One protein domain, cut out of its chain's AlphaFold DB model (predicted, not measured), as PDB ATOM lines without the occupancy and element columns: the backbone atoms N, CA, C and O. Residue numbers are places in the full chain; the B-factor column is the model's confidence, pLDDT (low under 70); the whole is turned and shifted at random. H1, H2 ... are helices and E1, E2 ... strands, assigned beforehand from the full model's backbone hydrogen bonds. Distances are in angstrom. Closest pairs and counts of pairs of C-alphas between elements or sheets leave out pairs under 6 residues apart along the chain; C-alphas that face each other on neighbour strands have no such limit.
ATOM      1  N   ASP A 247     149.373  81.149 120.403       92.50
ATOM      2  CA  ASP A 247     149.979  81.832 119.262       92.50
ATOM      3  C   ASP A 247     149.385  81.310 117.939       92.50
ATOM      4  O   ASP A 247     149.223  80.103 117.734       92.50
ATOM      5  N   GLY A 248     149.001  82.240 117.068       94.38
ATOM      6  CA  GLY A 248     148.442  81.985 115.749       94.38
ATOM      7  C   GLY A 248     149.437  81.915 114.600       94.38
ATOM      8  O   GLY A 248     149.034  81.454 113.529       94.38
ATOM      9  N   ASP A 249     150.683  82.368 114.761       94.19
ATOM     10  CA  ASP A 249     151.641  82.366 113.658       94.19
ATOM     11  C   ASP A 249     152.327  80.996 113.561       94.19
ATOM     12  O   ASP A 249     153.241  80.658 114.307       94.19
ATOM     13  N   LEU A 250     151.836  80.169 112.636       92.94
ATOM     14  CA  LEU A 250     152.396  78.855 112.320       92.94
ATOM     15  C   LEU A 250     153.162  78.882 110.985       92.94
ATOM     16  O   LEU A 250     153.291  77.842 110.325       92.94
ATOM     17  N   SER A 251     153.608  80.066 110.550       90.06
ATOM     18  CA  SER A 251     154.412  80.258 109.338       90.06
ATOM     19  C   SER A 251     155.737  79.489 109.418       90.06
ATOM     20  O   SER A 251     156.319  79.321 110.488       90.06
ATOM     21  N   GLN A 252     156.231  79.002 108.277       82.06
ATOM     22  CA  GLN A 252     157.492  78.255 108.207       82.06
ATOM     23  C   GLN A 252     158.327  78.688 107.006       82.06
ATOM     24  O   GLN A 252     157.921  78.490 105.856       82.06
ATOM     25  N   VAL A 253     159.530  79.205 107.282       82.88
ATOM     26  CA  VAL A 253     160.481  79.727 106.288       82.88
ATOM     27  C   VAL A 253     159.815  80.824 105.444       82.88
ATOM     28  O   VAL A 253     159.683  81.947 105.915       82.88
ATOM     29  N   CYS A 254     159.330  80.495 104.243       86.00
ATOM     30  CA  CYS A 254     158.630  81.416 103.341       86.00
ATOM     31  C   CYS A 254     157.107  81.219 103.289       86.00
ATOM     32  O   CYS A 254     156.424  81.988 102.624       86.00
ATOM     33  N   ASN A 255     156.554  80.179 103.919       91.19
ATOM     34  CA  ASN A 255     155.123  79.881 103.835       91.19
ATOM     35  C   ASN A 255     154.368  80.591 104.957       91.19
ATOM     36  O   ASN A 255     154.641  80.328 106.131       91.19
ATOM     37  N   VAL A 256     153.389  81.420 104.599       95.75
ATOM     38  CA  VAL A 256     152.493  82.067 105.561       95.75
ATOM     39  C   VAL A 256     151.437  81.070 106.014       95.75
ATOM     40  O   VAL A 256     150.797  80.414 105.187       95.75
ATOM     41  N   ASN A 257     151.237  80.963 107.325       96.69
ATOM     42  CA  ASN A 257     150.173  80.157 107.919       96.69
ATOM     43  C   ASN A 257     149.712  80.784 109.240       96.69
ATOM     44  O   ASN A 257     150.036  80.313 110.330       96.69
ATOM     45  N   TRP A 258     148.949  81.867 109.132       98.00
ATOM     46  CA  TRP A 258     148.349  82.535 110.281       98.00
ATOM     47  C   TRP A 258     146.992  81.931 110.588       98.00
ATOM     48  O   TRP A 258     146.142  81.830 109.705       98.00
ATOM     49  N   ASN A 259     146.763  81.591 111.851       97.81
ATOM     50  CA  ASN A 259     145.513  81.034 112.339       97.81
ATOM     51  C   ASN A 259     144.939  81.902 113.459       97.81
ATOM     52  O   ASN A 259     145.660  82.483 114.271       97.81
ATOM     53  N   ALA A 260     143.616  81.975 113.519       97.44
ATOM     54  CA  ALA A 260     142.899  82.551 114.640       97.44
ATOM     55  C   ALA A 260     141.615  81.773 114.916       97.44
ATOM     56  O   ALA A 260     140.993  81.229 114.006       97.44
ATOM     57  N   GLY A 261     141.191  81.759 116.171       96.62
ATOM     58  CA  GLY A 261     139.991  81.071 116.617       96.62
ATOM     59  C   GLY A 261     139.306  81.836 117.735       96.62
ATOM     60  O   GLY A 261     139.962  82.426 118.596       96.62
ATOM     61  N   VAL A 262     137.976  81.832 117.717       96.06
ATOM     62  CA  VAL A 262     137.163  82.334 118.822       96.06
ATOM     63  C   VAL A 262     136.005  81.387 119.087       96.06
ATOM     64  O   VAL A 262     135.289  80.980 118.169       96.06
ATOM     65  N   ILE A 263     135.796  81.061 120.354       95.38
ATOM     66  CA  ILE A 263     134.563  80.451 120.829       95.38
ATOM     67  C   ILE A 263     133.607  81.589 121.184       95.38
ATOM     68  O   ILE A 263     133.943  82.510 121.927       95.38
ATOM     69  N   VAL A 264     132.409  81.547 120.614       93.62
ATOM     70  CA  VAL A 264     131.359  82.536 120.851       93.62
ATOM     71  C   VAL A 264     130.430  81.995 121.933       93.62
ATOM     72  O   VAL A 264     129.573  81.164 121.652       93.62
ATOM     73  N   ASP A 265     130.574  82.474 123.167       91.50
ATOM     74  CA  ASP A 265     129.655  82.180 124.273       91.50
ATOM     75  C   ASP A 265     129.400  83.459 125.077       91.50
ATOM     76  O   ASP A 265     130.325  84.137 125.517       91.50
ATOM     77  N   ARG A 266     128.131  83.800 125.310       88.12
ATOM     78  CA  ARG A 266     127.783  84.967 126.130       88.12
ATOM     79  C   ARG A 266     128.159  84.795 127.598       88.12
ATOM     80  O   ARG A 266     128.179  85.791 128.297       88.12
ATOM     81  N   ARG A 267     128.462  83.583 128.075       86.88
ATOM     82  CA  ARG A 267     128.794  83.289 129.484       86.88
ATOM     83  C   ARG A 267     130.225  83.626 129.890       86.88
ATOM     84  O   ARG A 267     130.543  83.472 131.065       86.88
ATOM     85  N   TYR A 268     131.086  84.063 128.975       85.25
ATOM     86  CA  TYR A 268     132.381  84.640 129.346       85.25
ATOM     87  C   TYR A 268     132.208  85.977 130.082       85.25
ATOM     88  O   TYR A 268     131.257  86.724 129.842       85.25
ATOM     89  N   GLN A 269     133.166  86.318 130.949       76.69
ATOM     90  CA  GLN A 269     133.120  87.551 131.746       76.69
ATOM     91  C   GLN A 269     133.119  88.816 130.868       76.69
ATOM     92  O   GLN A 269     132.296  89.715 131.077       76.69
ATOM     93  N   ASP A 270     133.995  88.836 129.860       78.44
ATOM     94  CA  ASP A 270     133.900  89.677 128.668       78.44
ATOM     95  C   ASP A 270     133.832  88.769 127.433       78.44
ATOM     96  O   ASP A 270     134.844  88.348 126.877       78.44
ATOM     97  N   TRP A 271     132.612  88.461 126.997       79.75
ATOM     98  CA  TRP A 271     132.365  87.644 125.807       79.75
ATOM     99  C   TRP A 271     132.979  88.194 124.522       79.75
ATOM    100  O   TRP A 271     133.269  87.405 123.632       79.75
ATOM    101  N   THR A 272     133.270  89.493 124.430       78.06
ATOM    102  CA  THR A 272     133.916  90.042 123.232       78.06
ATOM    103  C   THR A 272     135.417  89.760 123.166       78.06
ATOM    104  O   THR A 272     135.973  89.818 122.070       78.06
ATOM    105  N   ASN A 273     136.068  89.427 124.293       79.69
ATOM    106  CA  ASN A 273     137.530  89.297 124.368       79.69
ATOM    107  C   ASN A 273     138.072  88.037 125.066       79.69
ATOM    108  O   ASN A 273     139.263  87.762 124.944       79.69
ATOM    109  N   ASN A 274     137.249  87.260 125.771       85.12
ATOM    110  CA  ASN A 274     137.728  86.131 126.584       85.12
ATOM    111  C   ASN A 274     137.581  84.757 125.901       85.12
ATOM    112  O   ASN A 274     137.949  83.746 126.493       85.12
ATOM    113  N   GLY A 275     137.052  84.714 124.674       89.00
ATOM    114  CA  GLY A 275     136.842  83.481 123.904       89.00
ATOM    115  C   GLY A 275     137.928  83.141 122.880       89.00
ATOM    116  O   GLY A 275     137.728  82.217 122.098       89.00
ATOM    117  N   TYR A 276     139.034  83.894 122.802       92.25
ATOM    118  CA  TYR A 276     140.084  83.645 121.801       92.25
ATOM    119  C   TYR A 276     140.845  82.351 122.109       92.25
ATOM    120  O   TYR A 276     141.541  82.276 123.117       92.25
ATOM    121  N   THR A 277     140.771  81.365 121.215       92.62
ATOM    122  CA  THR A 277     141.546  80.115 121.319       92.62
ATOM    123  C   THR A 277     142.924  80.242 120.667       92.62
ATOM    124  O   THR A 277     143.895  79.631 121.116       92.62
ATOM    125  N   GLN A 278     143.030  81.081 119.635       93.19
ATOM    126  CA  GLN A 278     144.264  81.350 118.900       93.19
ATOM    127  C   GLN A 278     144.179  82.719 118.208       93.19
ATOM    128  O   GLN A 278     143.082  83.117 117.800       93.19
ATOM    129  N   LYS A 279     145.298  83.436 118.039       93.44
ATOM    130  CA  LYS A 279     145.369  84.645 117.191       93.44
ATOM    131  C   LYS A 279     146.802  85.062 116.868       93.44
ATOM    132  O   LYS A 279     147.706  84.856 117.667       93.44
ATOM    133  N   VAL A 280     146.977  85.773 115.758       94.06
ATOM    134  CA  VAL A 280     148.196  86.539 115.468       94.06
ATOM    135  C   VAL A 280     147.963  87.961 115.969       94.06
ATOM    136  O   VAL A 280     147.176  88.691 115.372       94.06
ATOM    137  N   ALA A 281     148.607  88.353 117.075       87.81
ATOM    138  CA  ALA A 281     148.419  89.674 117.684       87.81
ATOM    139  C   ALA A 281     149.757  90.329 118.098       87.81
ATOM    140  O   ALA A 281     150.326  89.944 119.124       87.81
ATOM    141  N   PRO A 282     150.230  91.384 117.403       78.19
ATOM    142  CA  PRO A 282     151.564  91.955 117.620       78.19
ATOM    143  C   PRO A 282     151.702  92.715 118.953       78.19
ATOM    144  O   PRO A 282     152.793  93.085 119.373       78.19
ATOM    145  N   LYS A 283     150.581  92.946 119.653       75.62
ATOM    146  CA  LYS A 283     150.549  93.490 121.022       75.62
ATOM    147  C   LYS A 283     150.840  92.447 122.107       75.62
ATOM    148  O   LYS A 283     151.042  92.837 123.253       75.62
ATOM    149  N   LEU A 284     150.782  91.157 121.770       72.69
ATOM    150  CA  LEU A 284     151.112  90.047 122.670       72.69
ATOM    151  C   LEU A 284     152.455  89.414 122.299       72.69
ATOM    152  O   LEU A 284     153.235  89.097 123.192       72.69
ATOM    153  N   TRP A 285     152.735  89.300 121.000       78.69
ATOM    154  CA  TRP A 285     153.966  88.730 120.458       78.69
ATOM    155  C   TRP A 285     154.600  89.737 119.497       78.69
ATOM    156  O   TRP A 285     154.071  89.988 118.418       78.69
ATOM    157  N   THR A 286     155.705  90.362 119.906       77.31
ATOM    158  CA  THR A 286     156.325  91.494 119.185       77.31
ATOM    159  C   THR A 286     156.792  91.160 117.775       77.31
ATOM    160  O   THR A 286     156.911  92.059 116.946       77.31
ATOM    161  N   ASP A 287     157.027  89.880 117.516       81.31
ATOM    162  CA  ASP A 287     157.738  89.396 116.338       81.31
ATOM    163  C   ASP A 287     156.760  89.073 115.186       81.31
ATOM    164  O   ASP A 287     157.167  88.711 114.086       81.31
ATOM    165  N   HIS A 288     155.450  89.242 115.415       89.75
ATOM    166  CA  HIS A 288     154.407  88.963 114.429       89.75
ATOM    167  C   HIS A 288     154.371  89.997 113.301       89.75
ATOM    168  O   HIS A 288     154.153  91.196 113.506       89.75
ATOM    169  N   LEU A 289     154.434  89.503 112.066       91.88
ATOM    170  CA  LEU A 289     154.469  90.313 110.844       91.88
ATOM    171  C   LEU A 289     153.089  90.811 110.384       91.88
ATOM    172  O   LEU A 289     152.918  91.257 109.251       91.88
ATOM    173  N   GLY A 290     152.095  90.807 111.268       94.00
ATOM    174  CA  GLY A 290     150.745  91.271 110.978       94.00
ATOM    175  C   GLY A 290     149.792  91.030 112.138       94.00
ATOM    176  O   GLY A 290     150.211  90.904 113.286       94.00
ATOM    177  N   ASN A 291     148.496  90.985 111.840       95.88
ATOM    178  CA  ASN A 291     147.457  90.629 112.794       95.88
ATOM    179  C   ASN A 291     146.336  89.841 112.112       95.88
ATOM    180  O   ASN A 291     145.797  90.272 111.090       95.88
ATOM    181  N   LEU A 292     145.909  88.758 112.754       96.75
ATOM    182  CA  LEU A 292     144.724  87.984 112.417       96.75
ATOM    183  C   LEU A 292     144.023  87.591 113.721       96.75
ATOM    184  O   LEU A 292     144.582  86.861 114.536       96.75
ATOM    185  N   GLU A 293     142.787  88.051 113.909       93.81
ATOM    186  CA  GLU A 293     141.953  87.670 115.053       93.81
ATOM    187  C   GLU A 293     140.475  87.599 114.656       93.81
ATOM    188  O   GLU A 293     140.016  88.338 113.785       93.81
ATOM    189  N   VAL A 294     139.710  86.713 115.296       95.25
ATOM    190  CA  VAL A 294     138.278  86.530 115.019       95.25
ATOM    191  C   VAL A 294     137.470  87.213 116.120       95.25
ATOM    192  O   VAL A 294     137.298  86.671 117.205       95.25
ATOM    193  N   GLN A 295     136.961  88.416 115.859       92.62
ATOM    194  CA  GLN A 295     136.091  89.130 116.797       92.62
ATOM    195  C   GLN A 295     134.613  88.848 116.485       92.62
ATOM    196  O   GLN A 295     134.251  88.511 115.356       92.62
ATOM    197  N   HIS A 296     133.715  89.045 117.449       92.88
ATOM    198  CA  HIS A 296     132.284  88.812 117.242       92.88
ATOM    199  C   HIS A 296     131.398  89.781 118.034       92.88
ATOM    200  O   HIS A 296     131.845  90.446 118.966       92.88
ATOM    201  N   TYR A 297     130.136  89.906 117.617       90.75
ATOM    202  CA  TYR A 297     129.102  90.681 118.302       90.75
ATOM    203  C   TYR A 297     127.699  90.230 117.869       90.75
ATOM    204  O   TYR A 297     127.531  89.488 116.902       90.75
ATOM    205  N   ILE A 298     126.669  90.700 118.573       86.69
ATOM    206  CA  ILE A 298     125.263  90.411 118.274       86.69
ATOM    207  C   ILE A 298     124.538  91.746 118.141       86.69
ATOM    208  O   ILE A 298     124.642  92.608 119.010       86.69
ATOM    209  N   ALA A 299     123.819  91.929 117.037       86.75
ATOM    210  CA  ALA A 299     123.017  93.122 116.772       86.75
ATOM    211  C   ALA A 299     121.640  92.684 116.258       86.75
ATOM    212  O   ALA A 299     121.326  92.803 115.077       86.75
ATOM    213  N   GLY A 300     120.863  92.066 117.154       90.12
ATOM    214  CA  GLY A 300     119.697  91.235 116.825       90.12
ATOM    215  C   GLY A 300     120.101  89.808 116.439       90.12
ATOM    216  O   GLY A 300     119.550  88.846 116.967       90.12
ATOM    217  N   ASP A 301     121.110  89.687 115.581       94.50
ATOM    218  CA  ASP A 301     121.677  88.435 115.086       94.50
ATOM    219  C   ASP A 301     123.221  88.438 115.075       94.50
ATOM    220  O   ASP A 301     123.865  89.498 115.067       94.50
ATOM    221  N   LEU A 302     123.801  87.234 115.149       95.88
ATOM    222  CA  LEU A 302     125.231  86.978 115.322       95.88
ATOM    223  C   LEU A 302     126.038  87.445 114.112       95.88
ATOM    224  O   LEU A 302     125.732  87.124 112.960       95.88
ATOM    225  N   ARG A 303     127.121  88.165 114.398       96.69
ATOM    226  CA  ARG A 303     128.116  88.607 113.429       96.69
ATOM    227  C   ARG A 303     129.512  88.292 113.921       96.69
ATOM    228  O   ARG A 303     129.856  88.546 115.073       96.69
ATOM    229  N   VAL A 304     130.323  87.803 112.999       96.62
ATOM    230  CA  VAL A 304     131.762  87.632 113.150       96.62
ATOM    231  C   VAL A 304     132.429  88.673 112.266       96.62
ATOM    232  O   VAL A 304     132.033  88.854 111.114       96.62
ATOM    233  N   ARG A 305     133.438  89.357 112.799       95.88
ATOM    234  CA  ARG A 305     134.289  90.280 112.053       95.88
ATOM    235  C   ARG A 305     135.743  89.848 112.207       95.88
ATOM    236  O   ARG A 305     136.217  89.677 113.326       95.88
ATOM    237  N   VAL A 306     136.435  89.668 111.091       97.44
ATOM    238  CA  VAL A 306     137.822  89.189 111.072       97.44
ATOM    239  C   VAL A 306     138.702  90.285 110.477       97.44
ATOM    240  O   VAL A 306     138.743  90.408 109.249       97.44
ATOM    241  N   PRO A 307     139.316  91.154 111.305       96.50
ATOM    242  CA  PRO A 307     140.365  92.054 110.851       96.50
ATOM    243  C   PRO A 307     141.624  91.263 110.481       96.50
ATOM    244  O   PRO A 307     142.138  90.472 111.275       96.50
ATOM    245  N   VAL A 308     142.122  91.519 109.276       97.25
ATOM    246  CA  VAL A 308     143.376  90.984 108.743       97.25
ATOM    247  C   VAL A 308     144.269  92.167 108.395       97.25
ATOM    248  O   VAL A 308     143.852  93.064 107.661       97.25
ATOM    249  N   VAL A 309     145.485  92.182 108.931       96.75
ATOM    250  CA  VAL A 309     146.496  93.228 108.721       96.75
ATOM    251  C   VAL A 309     147.820  92.551 108.399       96.75
ATOM    252  O   VAL A 309     148.184  91.611 109.098       96.75
ATOM    253  N   THR A 310     148.573  93.052 107.421       95.56
ATOM    254  CA  THR A 310     149.965  92.630 107.200       95.56
ATOM    255  C   THR A 310     150.941  93.805 107.287       95.56
ATOM    256  O   THR A 310     150.641  94.926 106.864       95.56
ATOM    257  N   ASN A 311     152.120  93.554 107.856       94.25
ATOM    258  CA  ASN A 311     153.262  94.467 107.854       94.25
ATOM    259  C   ASN A 311     154.202  94.239 106.668       94.25
ATOM    260  O   ASN A 311     154.963  95.149 106.353       94.25
ATOM    261  N   VAL A 312     154.117  93.071 106.030       93.88
ATOM    262  CA  VAL A 312     154.987  92.595 104.945       93.88
ATOM    263  C   VAL A 312     154.158  92.204 103.721       93.88
ATOM    264  O   VAL A 312     152.939  92.042 103.823       93.88
ATOM    265  N   ASP A 313     154.796  92.066 102.565       94.19
ATOM    266  CA  ASP A 313     154.133  91.556 101.367       94.19
ATOM    267  C   ASP A 313     153.826  90.054 101.523       94.19
ATOM    268  O   ASP A 313     154.643  89.280 102.029       94.19
ATOM    269  N   ILE A 314     152.616  89.642 101.131       96.44
ATOM    270  CA  ILE A 314     152.186  88.237 101.110       96.44
ATOM    271  C   ILE A 314     151.625  87.927  99.722       96.44
ATOM    272  O   ILE A 314     150.552  88.407  99.348       96.44
ATOM    273  N   ASN A 315     152.343  87.095  98.977       93.94
ATOM    274  CA  ASN A 315     151.987  86.644  97.636       93.94
ATOM    275  C   ASN A 315     151.020  85.454  97.683       93.94
ATOM    276  O   ASN A 315     151.052  84.656  98.628       93.94
ATOM    277  N   ASP A 316     150.197  85.309  96.638       95.56
ATOM    278  CA  ASP A 316     149.232  84.206  96.477       95.56
ATOM    279  C   ASP A 316     148.318  84.001  97.708       95.56
ATOM    280  O   ASP A 316     147.936  82.879  98.051       95.56
ATOM    281  N   ALA A 317     147.954  85.088  98.399       97.94
ATOM    282  CA  ALA A 317     147.272  84.995  99.678       97.94
ATOM    283  C   ALA A 317     145.858  84.406  99.535       97.94
ATOM    284  O   ALA A 317     145.024  84.878  98.749       97.94
ATOM    285  N   VAL A 318     145.558  83.389 100.343       98.44
ATOM    286  CA  VAL A 318     144.237  82.766 100.450       98.44
ATOM    287  C   VAL A 318     143.764  82.879 101.887       98.44
ATOM    288  O   VAL A 318     144.392  82.392 102.823       98.44
ATOM    289  N   PHE A 319     142.616  83.519 102.060       98.75
ATOM    290  CA  PHE A 319     141.991  83.708 103.355       98.75
ATOM    291  C   PHE A 319     140.741  82.839 103.466       98.75
ATOM    292  O   PHE A 319     139.888  82.830 102.573       98.75
ATOM    293  N   THR A 320     140.616  82.103 104.566       98.75
ATOM    294  CA  THR A 320     139.462  81.249 104.840       98.75
ATOM    295  C   THR A 320     138.890  81.499 106.226       98.75
ATOM    296  O   THR A 320     139.614  81.863 107.150       98.75
ATOM    297  N   VAL A 321     137.580  81.300 106.369       98.75
ATOM    298  CA  VAL A 321     136.890  81.273 107.661       98.75
ATOM    299  C   VAL A 321     136.013  80.027 107.728       98.75
ATOM    300  O   VAL A 321     135.103  79.870 106.911       98.75
ATOM    301  N   ASP A 322     136.291  79.164 108.698       98.56
ATOM    302  CA  ASP A 322     135.509  77.984 109.050       98.56
ATOM    303  C   ASP A 322     134.377  78.352 110.003       98.56
ATOM    304  O   ASP A 322     134.577  78.982 111.044       98.56
ATOM    305  N   LEU A 323     133.170  77.952 109.613       98.31
ATOM    306  CA  LEU A 323     131.909  78.392 110.186       98.31
ATOM    307  C   LEU A 323     131.130  77.178 110.713       98.31
ATOM    308  O   LEU A 323     130.850  76.242 109.951       98.31
ATOM    309  N   PRO A 324     130.739  77.182 111.997       97.81
ATOM    310  CA  PRO A 324     130.125  76.032 112.639       97.81
ATOM    311  C   PRO A 324     128.693  75.801 112.146       97.81
ATOM    312  O   PRO A 324     127.980  76.736 111.754       97.81
ATOM    313  N   ASN A 325     128.246  74.544 112.224       96.62
ATOM    314  CA  ASN A 325     126.852  74.189 111.983       96.62
ATOM    315  C   ASN A 325     125.974  74.682 113.144       96.62
ATOM    316  O   ASN A 325     125.875  74.050 114.193       96.62
ATOM    317  N   VAL A 326     125.287  75.797 112.912       95.56
ATOM    318  CA  VAL A 326     124.342  76.418 113.855       95.56
ATOM    319  C   VAL A 326     122.881  76.277 113.399       95.56
ATOM    320  O   VAL A 326     122.003  77.038 113.806       95.56
ATOM    321  N   GLY A 327     122.601  75.307 112.518       94.25
ATOM    322  CA  GLY A 327     121.260  75.012 111.994       94.25
ATOM    323  C   GLY A 327     120.689  76.049 111.017       94.25
ATOM    324  O   GLY A 327     119.522  75.957 110.645       94.25
ATOM    325  N   SER A 328     121.483  77.038 110.608       95.50
ATOM    326  CA  SER A 328     121.086  78.126 109.704       95.50
ATOM    327  C   SER A 328     122.288  78.639 108.910       95.50
ATOM    328  O   SER A 328     123.424  78.556 109.379       95.50
ATOM    329  N   ASP A 329     122.045  79.125 107.693       96.44
ATOM    330  CA  ASP A 329     123.111  79.454 106.743       96.44
ATOM    331  C   ASP A 329     123.825  80.766 107.084       96.44
ATOM    332  O   ASP A 329     123.199  81.798 107.338       96.44
ATOM    333  N   TRP A 330     125.156  80.723 107.041       98.00
ATOM    334  CA  TRP A 330     126.008  81.901 107.141       98.00
ATOM    335  C   TRP A 330     126.025  82.676 105.822       98.00
ATOM    336  O   TRP A 330     126.068  82.086 104.742       98.00
ATOM    337  N   VAL A 331     126.045  84.005 105.912       97.88
ATOM    338  CA  VAL A 331     126.088  84.907 104.756       97.88
ATOM    339  C   VAL A 331     127.215  85.927 104.890       97.88
ATOM    340  O   VAL A 331     127.556  86.370 105.988       97.88
ATOM    341  N   PHE A 332     127.770  86.339 103.753       98.25
ATOM    342  CA  PHE A 332     128.596  87.539 103.674       98.25
ATOM    343  C   PHE A 332     127.721  88.771 103.897       98.25
ATOM    344  O   PHE A 332     126.683  88.909 103.249       98.25
ATOM    345  N   GLU A 333     128.133  89.661 104.802       97.50
ATOM    346  CA  GLU A 333     127.438  90.933 105.012       97.50
ATOM    347  C   GLU A 333     128.149  92.071 104.273       97.50
ATOM    348  O   GLU A 333     127.525  92.747 103.458       97.50
ATOM    349  N   GLN A 334     129.442  92.283 104.544       97.19
ATOM    350  CA  GLN A 334     130.238  93.359 103.945       97.19
ATOM    351  C   GLN A 334     131.736  93.225 104.265       97.19
ATOM    352  O   GLN A 334     132.131  92.521 105.195       97.19
ATOM    353  N   TYR A 335     132.555  93.987 103.537       97.44
ATOM    354  CA  TYR A 335     133.892  94.391 103.977       97.44
ATOM    355  C   TYR A 335     133.832  95.789 104.597       97.44
ATOM    356  O   TYR A 335     133.064  96.630 104.124       97.44
ATOM    357  N   ILE A 336     134.639  96.056 105.629       94.75
ATOM    358  CA  ILE A 336     134.724  97.385 106.257       94.75
ATOM    359  C   ILE A 336     136.166  97.858 106.461       94.75
ATOM    360  O   ILE A 336     137.074  97.075 106.720       94.75
ATOM    361  N   ASN A 337     136.344  99.179 106.427       92.69
ATOM    362  CA  ASN A 337     137.641  99.848 106.549       92.69
ATOM    363  C   ASN A 337     137.927 100.217 108.018       92.69
ATOM    364  O   ASN A 337     138.159 101.383 108.337       92.69
ATOM    365  N   LYS A 338     137.789  99.250 108.934       92.81
ATOM    366  CA  LYS A 338     138.091  99.411 110.368       92.81
ATOM    367  C   LYS A 338     138.636  98.121 110.955       92.81
ATOM    368  O   LYS A 338     138.049  97.060 110.749       92.81
ATOM    369  N   THR A 339     139.685  98.241 111.754       90.00
ATOM    370  CA  THR A 339     140.334  97.139 112.478       90.00
ATOM    371  C   THR A 339     139.949  97.081 113.956       90.00
ATOM    372  O   THR A 339     140.275  96.120 114.637       90.00
ATOM    373  N   PHE A 340     139.211  98.084 114.452       87.94
ATOM    374  CA  PHE A 340     138.743  98.182 115.845       87.94
ATOM    375  C   PHE A 340     139.874  98.308 116.875       87.94
ATOM    376  O   PHE A 340     139.769  97.814 117.995       87.94
ATOM    377  N   GLY A 341     140.931  99.039 116.512       82.75
ATOM    378  CA  GLY A 341     142.032  99.369 117.416       82.75
ATOM    379  C   GLY A 341     143.156  98.336 117.449       82.75
ATOM    380  O   GLY A 341     144.024  98.439 118.314       82.75
ATOM    381  N   VAL A 342     143.172  97.373 116.523       85.75
ATOM    382  CA  VAL A 342     144.332  96.506 116.252       85.75
ATOM    383  C   VAL A 342     145.540  97.361 115.853       85.75
ATOM    384  O   VAL A 342     146.571  97.313 116.523       85.75
ATOM    385  N   ILE A 343     145.361  98.208 114.834       89.56
ATOM    386  CA  ILE A 343     146.333  99.189 114.331       89.56
ATOM    387  C   ILE A 343     145.765 100.612 114.388       89.56
ATOM    388  O   ILE A 343     144.566 100.813 114.579       89.56
ATOM    389  N   ASN A 344     146.631 101.602 114.169       90.69
ATOM    390  CA  ASN A 344     146.223 102.925 113.707       90.69
ATOM    391  C   ASN A 344     145.933 102.850 112.198       90.69
ATOM    392  O   ASN A 344     146.863 102.731 111.402       90.69
ATOM    393  N   GLU A 345     144.664 102.914 111.781       91.62
ATOM    394  CA  GLU A 345     144.305 102.757 110.361       91.62
ATOM    395  C   GLU A 345     144.848 103.866 109.436       91.62
ATOM    396  O   GLU A 345     144.784 103.711 108.219       91.62
ATOM    397  N   ALA A 346     145.387 104.966 109.976       92.12
ATOM    398  CA  ALA A 346     146.031 106.017 109.183       92.12
ATOM    399  C   ALA A 346     147.398 105.602 108.601       92.12
ATOM    400  O   ALA A 346     147.821 106.178 107.600       92.12
ATOM    401  N   ASP A 347     148.060 104.604 109.196       93.81
ATOM    402  CA  ASP A 347     149.399 104.148 108.792       93.81
ATOM    403  C   ASP A 347     149.349 102.987 107.770       93.81
ATOM    404  O   ASP A 347     150.385 102.433 107.405       93.81
ATOM    405  N   TYR A 348     148.145 102.588 107.333       96.38
ATOM    406  CA  TYR A 348     147.894 101.405 106.502       96.38
ATOM    407  C   TYR A 348     146.907 101.698 105.364       96.38
ATOM    408  O   TYR A 348     146.084 102.613 105.419       96.38
ATOM    409  N   THR A 349     146.950 100.870 104.325       97.12
ATOM    410  CA  THR A 349     146.082 100.953 103.146       97.12
ATOM    411  C   THR A 349     144.971  99.900 103.184       97.12
ATOM    412  O   THR A 349     145.157  98.788 103.668       97.12
ATOM    413  N   VAL A 350     143.784 100.238 102.672       96.94
ATOM    414  CA  VAL A 350     142.669  99.279 102.588       96.94
ATOM    415  C   VAL A 350     142.904  98.333 101.412       96.94
ATOM    416  O   VAL A 350     142.854  98.762 100.256       96.94
ATOM    417  N   GLN A 351     143.098  97.048 101.703       95.94
ATOM    418  CA  GLN A 351     143.256  96.005 100.698       95.94
ATOM    419  C   GLN A 351     141.933  95.741  99.977       95.94
ATOM    420  O   GLN A 351     140.879  95.544 100.591       95.94
ATOM    421  N   ARG A 352     141.978  95.718  98.642       93.12
ATOM    422  CA  ARG A 352     140.792  95.499  97.808       93.12
ATOM    423  C   ARG A 352     140.619  94.009  97.514       93.12
ATOM    424  O   ARG A 352     141.112  93.506  96.513       93.12
ATOM    425  N   VAL A 353     139.881  93.329  98.381       95.12
ATOM    426  CA  VAL A 353     139.616  91.885  98.303       95.12
ATOM    427  C   VAL A 353     138.375  91.537  97.453       95.12
ATOM    428  O   VAL A 353     137.411  92.311  97.430       95.12
ATOM    429  N   PRO A 354     138.352  90.383  96.753       96.62
ATOM    430  CA  PRO A 354     137.164  89.901  96.044       96.62
ATOM    431  C   PRO A 354     136.076  89.399  97.008       96.62
ATOM    432  O   PRO A 354     136.303  89.222  98.204       96.62
ATOM    433  N   LEU A 355     134.863  89.161  96.498       96.56
ATOM    434  CA  LEU A 355     133.771  88.595  97.302       96.56
ATOM    435  C   LEU A 355     134.100  87.160  97.758       96.56
ATOM    436  O   LEU A 355     134.617  86.381  96.952       96.56
ATOM    437  N   PRO A 356     133.771  86.780  99.007       97.81
ATOM    438  CA  PRO A 356     133.997  85.423  99.489       97.81
ATOM    439  C   PRO A 356     133.057  84.427  98.806       97.81
ATOM    440  O   PRO A 356     131.865  84.688  98.629       97.81
ATOM    441  N   THR A 357     133.573  83.239  98.504       98.19
ATOM    442  CA  THR A 357     132.748  82.076  98.152       98.19
ATOM    443  C   THR A 357     132.449  81.288  99.420       98.19
ATOM    444  O   THR A 357     133.373  80.810 100.070       98.19
ATOM    445  N   ILE A 358     131.172  81.145  99.784       98.12
ATOM    446  CA  ILE A 358     130.751  80.347 100.945       98.12
ATOM    447  C   ILE A 358     130.345  78.955 100.463       98.12
ATOM    448  O   ILE A 358     129.338  78.797  99.775       98.12
ATOM    449  N   THR A 359     131.133  77.945 100.828       98.06
ATOM    450  CA  THR A 359     130.870  76.533 100.523       98.06
ATOM    451  C   THR A 359     130.302  75.846 101.756       98.06
ATOM    452  O   THR A 359     130.911  75.904 102.818       98.06
ATOM    453  N   LYS A 360     129.147  75.190 101.620       97.00
ATOM    454  CA  LYS A 360     128.505  74.417 102.691       97.00
ATOM    455  C   LYS A 360     128.823  72.928 102.544       97.00
ATOM    456  O   LYS A 360     128.740  72.393 101.438       97.00
ATOM    457  N   PHE A 361     129.147  72.267 103.649       96.62
ATOM    458  CA  PHE A 361     129.507  70.850 103.696       96.62
ATOM    459  C   PHE A 361     128.335  69.964 104.148       96.62
ATOM    460  O   PHE A 361     127.294  70.442 104.606       96.62
ATOM    461  N   SER A 362     128.484  68.645 103.994       95.00
ATOM    462  CA  SER A 362     127.428  67.658 104.277       95.00
ATOM    463  C   SER A 362     127.099  67.488 105.763       95.00
ATOM    464  O   SER A 362     126.012  67.016 106.087       95.00
ATOM    465  N   ASP A 363     128.002  67.884 106.658       94.00
ATOM    466  CA  ASP A 363     127.781  67.957 108.109       94.00
ATOM    467  C   ASP A 363     127.064  69.253 108.550       94.00
ATOM    468  O   ASP A 363     126.747  69.423 109.727       94.00
ATOM    469  N   GLY A 364     126.785  70.158 107.604       92.94
ATOM    470  CA  GLY A 364     126.142  71.450 107.821       92.94
ATOM    471  C   GLY A 364     127.083  72.583 108.238       92.94
ATOM    472  O   GLY A 364     126.595  73.698 108.425       92.94
ATOM    473  N   THR A 365     128.392  72.338 108.365       97.44
ATOM    474  CA  THR A 365     129.398  73.406 108.492       97.44
ATOM    475  C   THR A 365     129.558  74.155 107.164       97.44
ATOM    476  O   THR A 365     129.050  73.730 106.118       97.44
ATOM    477  N   ALA A 366     130.253  75.291 107.183       98.12
ATOM    478  CA  ALA A 366     130.597  76.022 105.969       98.12
ATOM    479  C   ALA A 366     132.009  76.616 106.042       98.12
ATOM    480  O   ALA A 366     132.524  76.877 107.122       98.12
ATOM    481  N   ARG A 367     132.609  76.880 104.881       98.56
ATOM    482  CA  ARG A 367     133.859  77.637 104.741       98.56
ATOM    483  C   ARG A 367     133.632  78.820 103.814       98.56
ATOM    484  O   ARG A 367     133.199  78.636 102.677       98.56
ATOM    485  N   ALA A 368     133.920  80.024 104.293       98.62
ATOM    486  CA  ALA A 368     134.067  81.199 103.446       98.62
ATOM    487  C   ALA A 368     135.513  81.252 102.938       98.62
ATOM    488  O   ALA A 368     136.433  81.238 103.748       98.62
ATOM    489  N   THR A 369     135.720  81.320 101.624       98.69
ATOM    490  CA  THR A 369     137.049  81.412 100.995       98.69
ATOM    491  C   THR A 369     137.164  82.695 100.181       98.69
ATOM    492  O   THR A 369     136.300  82.988  99.351       98.69
ATOM    493  N   VAL A 370     138.252  83.434 100.386       98.38
ATOM    494  CA  VAL A 370     138.660  84.611  99.617       98.38
ATOM    495  C   VAL A 370     140.044  84.330  99.037       98.38
ATOM    496  O   VAL A 370     141.027  84.265  99.770       98.38
ATOM    497  N   ASN A 371     140.128  84.178  97.718       97.62
ATOM    498  CA  ASN A 371     141.413  84.140  97.018       97.62
ATOM    499  C   ASN A 371     141.841  85.595  96.814       97.62
ATOM    500  O   ASN A 371     141.302  86.263  95.933       97.62
ATOM    501  N   ILE A 372     142.708  86.114  97.679       97.50
ATOM    502  CA  ILE A 372     143.087  87.530  97.673       97.50
ATOM    503  C   ILE A 372     144.103  87.802  96.561       97.50
ATOM    504  O   ILE A 372     143.995  88.831  95.894       97.50
ATOM    505  N   GLY A 373     145.032  86.868  96.334       95.69
ATOM    506  CA  GLY A 373     146.240  87.143  95.560       95.69
ATOM    507  C   GLY A 373     147.186  87.996  96.399       95.69
ATOM    508  O   GLY A 373     147.282  87.793  97.606       95.69
ATOM    509  N   ASP A 374     147.852  88.963  95.788       95.44
ATOM    510  CA  ASP A 374     148.903  89.719  96.469       95.44
ATOM    511  C   ASP A 374     148.316  90.677  97.520       95.44
ATOM    512  O   ASP A 374     147.468  91.528  97.218       95.44
ATOM    513  N   MET A 375     148.773  90.548  98.766       96.56
ATOM    514  CA  MET A 375     148.521  91.483  99.861       96.56
ATOM    515  C   MET A 375     149.776  92.322 100.111       96.56
ATOM    516  O   MET A 375     150.723  91.804 100.703       96.56
ATOM    517  N   PRO A 376     149.792  93.609  99.719       95.94
ATOM    518  CA  PRO A 376     150.954  94.456  99.937       95.94
ATOM    519  C   PRO A 376     151.248  94.695 101.420       95.94
ATOM    520  O   PRO A 376     150.325  94.739 102.246       95.94
ATOM    521  N   ALA A 377     152.509  94.963 101.739       94.75
ATOM    522  CA  ALA A 377     152.940  95.460 103.037       94.75
ATOM    523  C   ALA A 377     152.120  96.689 103.470       94.75
ATOM    524  O   ALA A 377     151.754  97.552 102.666       94.75
ATOM    525  N   LYS A 378     151.823  96.779 104.773       95.44
ATOM    526  CA  LYS A 378     150.958  97.821 105.355       95.44
ATOM    527  C   LYS A 378     149.571  97.886 104.703       95.44
ATOM    528  O   LYS A 378     149.002  98.968 104.539       95.44
ATOM    529  N   SER A 379     148.988  96.732 104.377       96.88
ATOM    530  CA  SER A 379     147.593  96.623 103.942       96.88
ATOM    531  C   SER A 379     146.707  95.924 104.979       96.88
ATOM    532  O   SER A 379     147.179  95.151 105.818       96.88
ATOM    533  N   TYR A 380     145.408  96.228 104.957       97.31
ATOM    534  CA  TYR A 380     144.414  95.592 105.822       97.31
ATOM    535  C   TYR A 380     143.035  95.475 105.171       97.31
ATOM    536  O   TYR A 380     142.642  96.298 104.345       97.31
ATOM    537  N   PHE A 381     142.249  94.500 105.614       96.75
ATOM    538  CA  PHE A 381     140.807  94.454 105.377       96.75
ATOM    539  C   PHE A 381     140.098  93.846 106.591       96.75
ATOM    540  O   PHE A 381     140.724  93.215 107.439       96.75
ATOM    541  N   THR A 382     138.780  94.012 106.671       97.62
ATOM    542  CA  THR A 382     137.966  93.344 107.694       97.62
ATOM    543  C   THR A 382     136.740  92.727 107.042       97.62
ATOM    544  O   THR A 382     135.874  93.443 106.532       97.62
ATOM    545  N   LEU A 383     136.669  91.396 107.055       98.06
ATOM    546  CA  LEU A 383     135.517  90.622 106.589       98.06
ATOM    547  C   LEU A 383     134.438  90.590 107.678       98.06
ATOM    548  O   LEU A 383     134.757  90.262 108.818       98.06
ATOM    549  N   ILE A 384     133.172  90.858 107.334       98.00
ATOM    550  CA  ILE A 384     132.021  90.567 108.204       98.00
ATOM    551  C   ILE A 384     131.174  89.439 107.615       98.00
ATOM    552  O   ILE A 384     130.654  89.532 106.498       98.00
ATOM    553  N   LEU A 385     130.993  88.397 108.424       98.31
ATOM    554  CA  LEU A 385     130.081  87.285 108.188       98.31
ATOM    555  C   LEU A 385     128.954  87.337 109.220       98.31
ATOM    556  O   LEU A 385     129.179  87.601 110.401       98.31
ATOM    557  N   ARG A 386     127.729  87.070 108.778       97.81
ATOM    558  CA  ARG A 386     126.515  87.139 109.594       97.81
ATOM    559  C   ARG A 386     125.800  85.799 109.569       97.81
ATOM    560  O   ARG A 386     125.719  85.169 108.518       97.81
ATOM    561  N   ASN A 387     125.214  85.407 110.696       97.94
ATOM    562  CA  ASN A 387     124.243  84.325 110.728       97.94
ATOM    563  C   ASN A 387     122.867  84.849 111.186       97.94
ATOM    564  O   ASN A 387     122.676  85.090 112.379       97.94
ATOM    565  N   PRO A 388     121.894  85.023 110.270       96.50
ATOM    566  CA  PRO A 388     120.589  85.592 110.599       96.50
ATOM    567  C   PRO A 388     119.673  84.648 111.394       96.50
ATOM    568  O   PRO A 388     118.634  85.089 111.883       96.50
ATOM    569  N   GLY A 389     120.019  83.360 111.521       96.25
ATOM    570  CA  GLY A 389     119.269  82.396 112.331       96.25
ATOM    571  C   GLY A 389     119.723  82.313 113.791       96.25
ATOM    572  O   GLY A 389     119.018  81.723 114.610       96.25
ATOM    573  N   VAL A 390     120.865  82.918 114.140       96.81
ATOM    574  CA  VAL A 390     121.424  82.897 115.500       96.81
ATOM    575  C   VAL A 390     121.251  84.263 116.158       96.81
ATOM    576  O   VAL A 390     122.056  85.172 115.973       96.81
ATOM    577  N   ASN A 391     120.191  84.399 116.952       94.31
ATOM    578  CA  ASN A 391     120.031  85.492 117.911       94.31
ATOM    579  C   ASN A 391     120.608  85.101 119.286       94.31
ATOM    580  O   ASN A 391     121.085  83.982 119.467       94.31
ATOM    581  N   GLU A 392     120.525  86.010 120.262       90.75
ATOM    582  CA  GLU A 392     120.950  85.777 121.651       90.75
ATOM    583  C   GLU A 392     120.431  84.454 122.236       90.75
ATOM    584  O   GLU A 392     121.226  83.585 122.582       90.75
ATOM    585  N   ALA A 393     119.109  84.254 122.265       90.94
ATOM    586  CA  ALA A 393     118.505  83.060 122.855       90.94
ATOM    587  C   ALA A 393     118.916  81.762 122.135       90.94
ATOM    588  O   ALA A 393     119.066  80.716 122.771       90.94
ATOM    589  N   LYS A 394     119.117  81.812 120.809       94.38
ATOM    590  CA  LYS A 394     119.591  80.655 120.045       94.38
ATOM    591  C   LYS A 394     121.066  80.363 120.311       94.38
ATOM    592  O   LYS A 394     121.433  79.194 120.418       94.38
ATOM    593  N   LEU A 395     121.894  81.397 120.447       93.38
ATOM    594  CA  LEU A 395     123.289  81.248 120.845       93.38
ATOM    595  C   LEU A 395     123.387  80.616 122.235       93.38
ATOM    596  O   LEU A 395     124.124  79.646 122.402       93.38
ATOM    597  N   ASP A 396     122.604  81.105 123.201       90.62
ATOM    598  CA  ASP A 396     122.559  80.555 124.558       90.62
ATOM    599  C   ASP A 396     122.176  79.064 124.540       90.62
ATOM    600  O   ASP A 396     122.766  78.269 125.271       90.62
ATOM    601  N   GLU A 397     121.229  78.659 123.682       92.62
ATOM    602  CA  GLU A 397     120.820  77.259 123.519       92.62
ATOM    603  C   GLU A 397     121.930  76.369 122.927       92.62
ATOM    604  O   GLU A 397     122.100  75.235 123.380       92.62
ATOM    605  N   LEU A 398     122.671  76.862 121.927       93.19
ATOM    606  CA  LEU A 398     123.766  76.137 121.261       93.19
ATOM    607  C   LEU A 398     124.992  75.958 122.173       93.19
ATOM    608  O   LEU A 398     125.680  74.939 122.120       93.19
ATOM    609  N   THR A 399     125.255  76.956 123.015       91.69
ATOM    610  CA  THR A 399     126.447  77.048 123.876       91.69
ATOM    611  C   THR A 399     126.209  76.561 125.306       91.69
ATOM    612  O   THR A 399     127.151  76.499 126.094       91.69
ATOM    613  N   LYS A 400     124.963  76.214 125.669       87.19
ATOM    614  CA  LYS A 400     124.616  75.779 127.032       87.19
ATOM    615  C   LYS A 400     125.532  74.644 127.516       87.19
ATOM    616  O   LYS A 400     125.802  73.729 126.734       87.19
ATOM    617  N   PRO A 401     125.954  74.660 128.793       84.88
ATOM    618  CA  PRO A 401     126.707  73.553 129.352       84.88
ATOM    619  C   PRO A 401     125.943  72.229 129.254       84.88
ATOM    620  O   PRO A 401     124.724  72.180 129.450       84.88
ATOM    621  N   VAL A 402     126.667  71.148 128.974       81.12
ATOM    622  CA  VAL A 402     126.143  69.780 128.910       81.12
ATOM    623  C   VAL A 402     126.920  68.946 129.918       81.12
ATOM    624  O   VAL A 402     128.138  68.880 129.857       81.12
ATOM    625  N   ASN A 403     126.220  68.334 130.876       82.19
ATOM    626  CA  ASN A 403     126.811  67.568 131.988       82.19
ATOM    627  C   ASN A 403     127.804  68.347 132.885       82.19
ATOM    628  O   ASN A 403     128.490  67.732 133.693       82.19
ATOM    629  N   GLY A 404     127.835  69.680 132.788       77.12
ATOM    630  CA  GLY A 404     128.768  70.561 133.503       77.12
ATOM    631  C   GLY A 404     129.811  71.212 132.590       77.12
ATOM    632  O   GLY A 404     130.277  72.304 132.896       77.12
ATOM    633  N   ASP A 405     130.094  70.611 131.432       84.25
ATOM    634  CA  ASP A 405     131.093  71.105 130.483       84.25
ATOM    635  C   ASP A 405     130.503  72.179 129.559       84.25
ATOM    636  O   ASP A 405     129.406  72.014 129.015       84.25
ATOM    637  N   TYR A 406     131.231  73.279 129.346       85.81
ATOM    638  CA  TYR A 406     130.833  74.331 128.405       85.81
ATOM    639  C   TYR A 406     130.914  73.843 126.949       85.81
ATOM    640  O   TYR A 406     131.847  73.147 126.555       85.81
ATOM    641  N   SER A 407     129.936  74.227 126.125       90.06
ATOM    642  CA  SER A 407     129.869  73.811 124.719       90.06
ATOM    643  C   SER A 407     130.723  74.710 123.819       90.06
ATOM    644  O   SER A 407     130.633  75.937 123.884       90.06
ATOM    645  N   ASN A 408     131.492  74.101 122.913       92.56
ATOM    646  CA  ASN A 408     132.259  74.794 121.867       92.56
ATOM    647  C   ASN A 408     131.525  74.790 120.511       92.56
ATOM    648  O   ASN A 408     132.134  75.007 119.469       92.56
ATOM    649  N   ALA A 409     130.209  74.539 120.498       91.88
ATOM    650  CA  ALA A 409     129.424  74.391 119.265       91.88
ATOM    651  C   ALA A 409     129.388  75.644 118.367       91.88
ATOM    652  O   ALA A 409     128.984  75.546 117.209       91.88
ATOM    653  N   VAL A 410     129.792  76.810 118.881       95.75
ATOM    654  CA  VAL A 410     129.926  78.058 118.112       95.75
ATOM    655  C   VAL A 410     131.375  78.556 118.166       95.75
ATOM    656  O   VAL A 410     131.654  79.685 118.557       95.75
ATOM    657  N   GLU A 411     132.314  77.686 117.794       96.56
ATOM    658  CA  GLU A 411     133.699  78.067 117.504       96.56
ATOM    659  C   GLU A 411     133.843  78.469 116.028       96.56
ATOM    660  O   GLU A 411     133.377  77.759 115.137       96.56
ATOM    661  N   VAL A 412     134.485  79.608 115.767       98.06
ATOM    662  CA  VAL A 412     134.767  80.126 114.421       98.06
ATOM    663  C   VAL A 412     136.272  80.283 114.271       98.06
ATOM    664  O   VAL A 412     136.916  80.884 115.132       98.06
ATOM    665  N   LYS A 413     136.828  79.754 113.178       98.31
ATOM    666  CA  LYS A 413     138.274  79.776 112.904       98.31
ATOM    667  C   LYS A 413     138.547  80.512 111.612       98.31
ATOM    668  O   LYS A 413     137.772  80.398 110.671       98.31
ATOM    669  N   ALA A 414     139.637  81.255 111.561       98.62
ATOM    670  CA  ALA A 414     140.110  81.925 110.365       98.62
ATOM    671  C   ALA A 414     141.564  81.539 110.103       98.62
ATOM    672  O   ALA A 414     142.349  81.418 111.040       98.62
ATOM    673  N   GLN A 415     141.912  81.376 108.832       98.69
ATOM    674  CA  GLN A 415     143.269  81.076 108.393       98.69
ATOM    675  C   GLN A 415     143.638  81.979 107.217       98.69
ATOM    676  O   GLN A 415     142.865  82.097 106.264       98.69
ATOM    677  N   LEU A 416     144.824  82.583 107.270       98.69
ATOM    678  CA  LEU A 416     145.476  83.225 106.132       98.69
ATOM    679  C   LEU A 416     146.695  82.386 105.740       98.69
ATOM    680  O   LEU A 416     147.590  82.169 106.556       98.69
ATOM    681  N   THR A 417     146.728  81.938 104.490       98.50
ATOM    682  CA  THR A 417     147.907  81.328 103.873       98.50
ATOM    683  C   THR A 417     148.407  82.178 102.713       98.50
ATOM    684  O   THR A 417     147.695  83.054 102.225       98.50
ATOM    685  N   GLY A 418     149.640  81.928 102.281       96.56
ATOM    686  CA  GLY A 418     150.321  82.645 101.202       96.56
ATOM    687  C   GLY A 418     151.823  82.371 101.257       96.56
ATOM    688  O   GLY A 418     152.258  81.437 101.938       96.56
ATOM    689  N   THR A 419     152.623  83.201 100.592       93.38
ATOM    690  CA  THR A 419     154.092  83.138 100.673       93.38
ATOM    691  C   THR A 419     154.717  84.516 100.863       93.38
ATOM    692  O   THR A 419     154.272  85.487 100.257       93.38
ATOM    693  N   TYR A 420     155.750  84.592 101.698       91.62
ATOM    694  CA  TYR A 420     156.625  85.757 101.810       91.62
ATOM    695  C   TYR A 420     157.625  85.798 100.645       91.62
ATOM    696  O   TYR A 420     157.977  84.753 100.088       91.62
ATOM    697  N   ASP A 421     158.117  86.991 100.313       85.56
ATOM    698  CA  ASP A 421     159.251  87.150  99.399       85.56
ATOM    699  C   ASP A 421     160.581  86.803 100.084       85.56
ATOM    700  O   ASP A 421     160.770  87.021 101.288       85.56
TER     701      ASP A 421
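AT A GLANCE: This is residues 247 to 421 of the 675 residues of an uncharacterized protein of Corynebacterium sanguinis (UniProt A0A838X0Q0). Two strongly twisted sheets lie face to face as a sandwich: E2, E1, E11, E6, E9 and E8 make one layer, E3, E4, E5, E7 and E10 the other, and the short helix H1 sits at one end. The printed part has 175 residues, with strands E1 to E10, then H1, then E11 along the chain. The six-stranded sheet runs E2 - E1 - E11 - E6 - E9 - E8, the five-stranded one is branched at E5, and both are antiparallel. The class is mostly strand, though under half of the residues, 87 of 175, are in named elements. The whole is compact, with a radius of gyration of the C-alphas of 15.9 A, and elongated, spanning 49 by 31 by 30 A.

IN THESE COORDINATES: Find C-alpha 255 at (155.123, 79.881, 103.835); from there E1 runs 26.7 A to residue 263. Next come E2, residues 276 to 279, E3, residues 290 to 292, and E4, residues 295 to 299. E5, residues 301 to 310, covers 29.7 A from C-alpha 301 at (121.677, 88.435, 115.086). E6, residues 314 to 323, covers 24.3 A and bends by 62 degrees at residue 317. Read on through E7, residues 331 to 336, E8, residues 357 to 360, E9, residues 366 to 375, 24.4 A, and E10, residues 379 to 387, 27.2 A. H1 is residues 392 to 399, and E11, residues 411 to 419, runs 26.9 A to C-alpha 419 at (154.092, 83.138, 100.673).

HOW THE PARTS SIT: In the six-stranded sheet, look for N 277 and O 261, 2.9 A, in the hairpin E1 and E2. Between the antiparallel neighbours E1 and E11, N 258 and O 416 are within hydrogen-bond range at 2.9 A; between the antiparallel neighbours E11 and E6, N 320 and O 415 are within range at 2.8 A. Between the antiparallel neighbours E6 and E9, N 321 and O 368 are within hydrogen-bond range at 2.9 A; in the hairpin E8 and E9, N 359 and O 367 are within range at 2.9 A. In the branched sheet, E3 and E4 lie on one side of E5 and E10 on the other side. Here look for N 291 and O 309, 2.8 A, N 297 and O 303, 2.9 A, and N 306 and O 383, 2.9 A. E7 is an edge strand beside E10, with N 333 and O 384 at 3.0 A. The parts of the sheets that face each other are 9.9 A centre to centre, their strands at 24 degrees. H1 only grazes the branched sheet, with residues 392 to 395; every O i to N i+4 pair in it is within hydrogen-bond range.

THE WHOLE: The farthest C-alphas, of Asn 403 and Asp 421, are 50.0 A apart. The printed part has no cut. The links E1 to E2, E7 to E8 and H1 to E11 are long. No printed residue is under 70 in pLDDT.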